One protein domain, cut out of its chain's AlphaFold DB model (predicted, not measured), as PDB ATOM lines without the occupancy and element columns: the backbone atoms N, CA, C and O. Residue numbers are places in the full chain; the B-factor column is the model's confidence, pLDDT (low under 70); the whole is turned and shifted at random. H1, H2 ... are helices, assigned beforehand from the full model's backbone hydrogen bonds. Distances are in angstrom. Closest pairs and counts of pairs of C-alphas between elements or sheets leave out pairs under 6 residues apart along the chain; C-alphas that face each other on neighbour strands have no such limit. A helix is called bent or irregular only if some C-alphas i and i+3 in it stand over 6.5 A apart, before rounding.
ATOM      1  N   LEU A   4      -7.763  63.950  64.279       93.31
ATOM      2  CA  LEU A   4      -7.604  63.777  62.839       93.31
ATOM      3  C   LEU A   4      -6.694  62.587  62.484       93.31
ATOM      4  O   LEU A   4      -7.022  61.821  61.584       93.31
ATOM      5  N   GLU A   5      -5.588  62.404  63.205       92.69
ATOM      6  CA  GLU A   5      -4.627  61.318  62.959       92.69
ATOM      7  C   GLU A   5      -5.238  59.950  63.286       92.69
ATOM      8  O   GLU A   5      -5.060  58.997  62.533       92.69
ATOM      9  N   GLU A   6      -6.029  59.860  64.361       92.25
ATOM     10  CA  GLU A   6      -6.768  58.637  64.707       92.25
ATOM     11  C   GLU A   6      -7.776  58.244  63.620       92.25
ATOM     12  O   GLU A   6      -7.888  57.069  63.268       92.25
ATOM     13  N   LEU A   7      -8.511  59.221  63.080       95.25
ATOM     14  CA  LEU A   7      -9.508  58.980  62.037       95.25
ATOM     15  C   LEU A   7      -8.863  58.544  60.715       95.25
ATOM     16  O   LEU A   7      -9.398  57.667  60.038       95.25
ATOM     17  N   LEU A   8      -7.705  59.110  60.364       94.88
ATOM     18  CA  LEU A   8      -6.946  58.692  59.182       94.88
ATOM     19  C   LEU A   8      -6.406  57.265  59.333       94.88
ATOM     20  O   LEU A   8      -6.586  56.453  58.428       94.88
ATOM     21  N   ALA A   9      -5.848  56.921  60.497       94.38
ATOM     22  CA  ALA A   9      -5.372  55.564  60.765       94.38
ATOM     23  C   ALA A   9      -6.506  54.524  60.672       94.38
ATOM     24  O   ALA A   9      -6.333  53.451  60.091       94.38
ATOM     25  N   GLN A  10      -7.696  54.852  61.185       94.81
ATOM     26  CA  GLN A  10      -8.875  53.991  61.052       94.81
ATOM     27  C   GLN A  10      -9.316  53.826  59.593       94.81
ATOM     28  O   GLN A  10      -9.665  52.719  59.183       94.81
ATOM     29  N   GLN A  11      -9.282  54.895  58.795       96.00
ATOM     30  CA  GLN A  11      -9.617  54.828  57.372       96.00
ATOM     31  C   GLN A  11      -8.653  53.915  56.602       96.00
ATOM     32  O   GLN A  11      -9.100  53.088  55.800       96.00
ATOM     33  N   GLU A  12      -7.349  54.026  56.856       94.62
ATOM     34  CA  GLU A  12      -6.344  53.157  56.237       94.62
ATOM     35  C   GLU A  12      -6.563  51.691  56.622       94.62
ATOM     36  O   GLU A  12      -6.597  50.818  55.752       94.62
ATOM     37  N   GLN A  13      -6.814  51.419  57.903       95.19
ATOM     38  CA  GLN A  13      -7.064  50.064  58.384       95.19
ATOM     39  C   GLN A  13      -8.329  49.451  57.764       95.19
ATOM     40  O   GLN A  13      -8.308  48.294  57.339       95.19
ATOM     41  N   ILE A  14      -9.413  50.222  57.645       96.31
ATOM     42  CA  ILE A  14     -10.644  49.781  56.970       96.31
ATOM     43  C   ILE A  14     -10.377  49.512  55.485       96.31
ATOM     44  O   ILE A  14     -10.829  48.501  54.947       96.31
ATOM     45  N   THR A  15      -9.603  50.369  54.822       96.00
ATOM     46  CA  THR A  15      -9.245  50.187  53.408       96.00
ATOM     47  C   THR A  15      -8.461  48.892  53.199       96.00
ATOM     48  O   THR A  15      -8.762  48.126  52.281       96.00
ATOM     49  N   MET A  16      -7.510  48.594  54.087       95.56
ATOM     50  CA  MET A  16      -6.767  47.334  54.058       95.56
ATOM     51  C   MET A  16      -7.681  46.118  54.251       95.56
ATOM     52  O   MET A  16      -7.571  45.152  53.497       95.56
ATOM     53  N   GLN A  17      -8.615  46.176  55.206       95.25
ATOM     54  CA  GLN A  17      -9.570  45.090  55.452       95.25
ATOM     55  C   GLN A  17     -10.499  44.850  54.258       95.25
ATOM     56  O   GLN A  17     -10.781  43.702  53.919       95.25
ATOM     57  N   ILE A  18     -10.938  45.912  53.576       96.25
ATOM     58  CA  ILE A  18     -11.744  45.795  52.355       96.25
ATOM     59  C   ILE A  18     -10.956  45.075  51.257       96.25
ATOM     60  O   ILE A  18     -11.486  44.179  50.597       96.25
ATOM     61  N   GLU A  19      -9.692  45.440  51.047       95.75
ATOM     62  CA  GLU A  19      -8.845  44.793  50.041       95.75
ATOM     63  C   GLU A  19      -8.565  43.322  50.372       95.75
ATOM     64  O   GLU A  19      -8.544  42.470  49.479       95.75
ATOM     65  N   GLU A  20      -8.396  42.993  51.650       95.81
ATOM     66  CA  GLU A  20      -8.268  41.610  52.097       95.81
ATOM     67  C   GLU A  20      -9.560  40.815  51.867       95.81
ATOM     68  O   GLU A  20      -9.522  39.748  51.246       95.81
ATOM     69  N   ALA A  21     -10.711  41.366  52.259       95.94
ATOM     70  CA  ALA A  21     -12.013  40.743  52.048       95.94
ATOM     71  C   ALA A  21     -12.291  40.493  50.556       95.94
ATOM     72  O   ALA A  21     -12.731  39.407  50.182       95.94
ATOM     73  N   LYS A  22     -11.947  41.436  49.666       96.50
ATOM     74  CA  LYS A  22     -12.061  41.246  48.205       96.50
ATOM     75  C   LYS A  22     -11.211  40.078  47.699       96.50
ATOM     76  O   LYS A  22     -11.653  39.321  46.833       96.50
ATOM     77  N   LYS A  23      -9.986  39.918  48.209       95.75
ATOM     78  CA  LYS A  23      -9.099  38.804  47.828       95.75
ATOM     79  C   LYS A  23      -9.650  37.460  48.302       95.75
ATOM     80  O   LYS A  23      -9.600  36.484  47.547       95.75
ATOM     81  N   GLN A  24     -10.180  37.418  49.522       95.81
ATOM     82  CA  GLN A  24     -10.829  36.230  50.072       95.81
ATOM     83  C   GLN A  24     -12.076  35.872  49.255       95.81
ATOM     84  O   GLN A  24     -12.163  34.749  48.762       95.81
ATOM     85  N   GLN A  25     -12.951  36.843  48.974       96.19
ATOM     86  CA  GLN A  25     -14.140  36.643  48.141       96.19
ATOM     87  C   GLN A  25     -13.778  36.073  46.766       96.19
ATOM     88  O   GLN A  25     -14.297  35.035  46.368       96.19
ATOM     89  N   LYS A  26     -12.796  36.671  46.078       95.88
ATOM     90  CA  LYS A  26     -12.312  36.171  44.781       95.88
ATOM     91  C   LYS A  26     -11.819  34.720  44.851       95.88
ATOM     92  O   LYS A  26     -11.936  33.971  43.879       95.88
ATOM     93  N   THR A  27     -11.224  34.328  45.974       96.25
ATOM     94  CA  THR A  27     -10.728  32.964  46.191       96.25
ATOM     95  C   THR A  27     -11.877  31.981  46.370       96.25
ATOM     96  O   THR A  27     -11.860  30.915  45.749       96.25
ATOM     97  N   GLU A  28     -12.883  32.345  47.162       97.06
ATOM     98  CA  GLU A  28     -14.083  31.530  47.360       97.06
ATOM     99  C   GLU A  28     -14.901  31.404  46.071       97.06
ATOM    100  O   GLU A  28     -15.250  30.290  45.676       97.06
ATOM    101  N   ASP A  29     -15.086  32.496  45.328       96.62
ATOM    102  CA  ASP A  29     -15.754  32.476  44.022       96.62
ATOM    103  C   ASP A  29     -15.054  31.507  43.061       96.62
ATOM    104  O   ASP A  29     -15.691  30.693  42.388       96.62
ATOM    105  N   LEU A  30     -13.715  31.521  43.035       95.25
ATOM    106  CA  LEU A  30     -12.942  30.610  42.195       95.25
ATOM    107  C   LEU A  30     -13.109  29.142  42.615       95.25
ATOM    108  O   LEU A  30     -13.107  28.262  41.748       95.25
ATOM    109  N   LYS A  31     -13.243  28.846  43.914       96.69
ATOM    110  CA  LYS A  31     -13.535  27.481  44.386       96.69
ATOM    111  C   LYS A  31     -14.904  27.024  43.892       96.69
ATOM    112  O   LYS A  31     -14.996  25.928  43.334       96.69
ATOM    113  N   THR A  32     -15.917  27.877  44.014       96.88
ATOM    114  CA  THR A  32     -17.279  27.604  43.538       96.88
ATOM    115  C   THR A  32     -17.295  27.349  42.034       96.88
ATOM    116  O   THR A  32     -17.790  26.314  41.587       96.88
ATOM    117  N   VAL A  33     -16.651  28.211  41.239       94.06
ATOM    118  CA  VAL A  33     -16.541  28.024  39.781       94.06
ATOM    119  C   VAL A  33     -15.889  26.681  39.446       94.06
ATOM    120  O   VAL A  33     -16.393  25.947  38.599       94.06
ATOM    121  N   ARG A  34     -14.802  26.296  40.130       93.94
ATOM    122  CA  ARG A  34     -14.154  24.990  39.901       93.94
ATOM    123  C   ARG A  34     -15.081  23.815  40.200       93.94
ATOM    124  O   ARG A  34     -15.046  22.832  39.461       93.94
ATOM    125  N   GLN A  35     -15.858  23.886  41.279       97.12
ATOM    126  CA  GLN A  35     -16.808  22.834  41.640       97.12
ATOM    127  C   GLN A  35     -17.911  22.706  40.589       97.12
ATOM    128  O   GLN A  35     -18.159  21.601  40.114       97.12
ATOM    129  N   LEU A  36     -18.486  23.828  40.149       96.00
ATOM    130  CA  LEU A  36     -19.510  23.849  39.104       96.00
ATOM    131  C   LEU A  36     -18.981  23.297  37.777       96.00
ATOM    132  O   LEU A  36     -19.628  22.453  37.160       96.00
ATOM    133  N   CYS A  37     -17.770  23.689  37.368       95.81
ATOM    134  CA  CYS A  37     -17.150  23.147  36.160       95.81
ATOM    135  C   CYS A  37     -16.995  21.624  36.221       95.81
ATOM    136  O   CYS A  37     -17.242  20.951  35.222       95.81
ATOM    137  N   LYS A  38     -16.615  21.073  37.381       95.00
ATOM    138  CA  LYS A  38     -16.504  19.620  37.574       95.00
ATOM    139  C   LYS A  38     -17.868  18.932  37.584       95.00
ATOM    140  O   LYS A  38     -18.006  17.896  36.947       95.00
ATOM    141  N   ALA A  39     -18.853  19.501  38.277       97.19
ATOM    142  CA  ALA A  39     -20.184  18.917  38.423       97.19
ATOM    143  C   ALA A  39     -20.941  18.837  37.089       97.19
ATOM    144  O   ALA A  39     -21.608  17.843  36.817       97.19
ATOM    145  N   HIS A  40     -20.808  19.859  36.241       96.19
ATOM    146  CA  HIS A  40     -21.527  19.952  34.967       96.19
ATOM    147  C   HIS A  40     -20.689  19.548  33.745       96.19
ATOM    148  O   HIS A  40     -21.184  19.592  32.621       96.19
ATOM    149  N   GLY A  41     -19.419  19.178  33.935       95.12
ATOM    150  CA  GLY A  41     -18.526  18.805  32.836       95.12
ATOM    151  C   GLY A  41     -18.151  19.971  31.912       95.12
ATOM    152  O   GLY A  41     -17.880  19.756  30.729       95.12
ATOM    153  N   PHE A  42     -18.131  21.211  32.415       95.38
ATOM    154  CA  PHE A  42     -17.742  22.366  31.605       95.38
ATOM    155  C   PHE A  42     -16.286  22.261  31.162       95.38
ATOM    156  O   PHE A  42     -15.368  22.073  31.963       95.38
ATOM    157  N   THR A  43     -16.067  22.444  29.863       92.12
ATOM    158  CA  THR A  43     -14.727  22.421  29.277       92.12
ATOM    159  C   THR A  43     -14.173  23.832  29.113       92.12
ATOM    160  O   THR A  43     -14.909  24.807  28.948       92.12
ATOM    161  N   ALA A  44     -12.845  23.953  29.065       88.44
ATOM    162  CA  ALA A  44     -12.179  25.231  28.808       88.44
ATOM    163  C   ALA A  44     -12.609  25.868  27.472       88.44
ATOM    164  O   ALA A  44     -12.637  27.089  27.354       88.44
ATOM    165  N   ARG A  45     -12.988  25.057  26.471       90.56
ATOM    166  CA  ARG A  45     -13.497  25.550  25.183       90.56
ATOM    167  C   ARG A  45     -14.843  26.260  25.334       90.56
ATOM    168  O   ARG A  45     -15.037  27.282  24.687       90.56
ATOM    169  N   MET A  46     -15.728  25.749  26.192       93.56
ATOM    170  CA  MET A  46     -17.034  26.366  26.475       93.56
ATOM    171  C   MET A  46     -16.879  27.693  27.221       93.56
ATOM    172  O   MET A  46     -17.618  28.635  26.966       93.56
ATOM    173  N   LEU A  47     -15.883  27.785  28.105       92.12
ATOM    174  CA  LEU A  47     -15.639  28.978  28.919       92.12
ATOM    175  C   LEU A  47     -14.674  29.982  28.275       92.12
ATOM    176  O   LEU A  47     -14.440  31.045  28.840       92.12
TER     177      LEU A  47
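Overview. This is residues 4 to 47 of the 63 residues of an uncharacterized protein of Yoonia vestfoldensis (UniProt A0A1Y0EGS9). The printed part is one long single helix, H1, with a small foot set off to the side of its last end: the backbone turns away there through residues 41 to 43, and the printed part ends in the four-residue helix H2. H1 makes nearly the full length, and its residues 4 to 33 stand free, with no second layer beside them. The printed part has 44 residues with two named helices, in the order H1, H2, and no named strand, and its class is all helix. It is extended, with a radius of gyration of the C-alphas of 17.9 A, and its C-alphas span 55 by 16 by 7 A, a rod.

Arrangement. H1, residues 4 to 40, is not bent. A tight link of 3 residues joins it to H2, residues 44 to 47. H1 and H2 are apart, with no C-alpha of the one within 8 A of the other. In H1 every pair of O i and N i+4 is within hydrogen-bond range. H2 is too short for such a pair, and its one pair of O i and N i+3 is within range.

Along the chain. H1 begins at Leu 4, with its C-alpha at (-7.604, 63.777, 62.839), and ends at His 40, with its C-alpha at (-21.527, 19.952, 34.967), 53.8 A from first to last C-alpha. H2 runs from Ala 44 to Leu 47, whose C-alpha is at (-15.639, 28.978, 28.919), and it measures 5.1 A from first to last C-alpha.

Size, cuts and confidence. The two C-alphas farthest apart are those of Leu 4 and Gly 41, at 55.2 A, while those of Leu 4 and Leu 47, the first and last printed, are 49.3 A apart. The printed part has no cut and no long link. The mean pLDDT of the printed part is 95.0, and no printed residue is under 70.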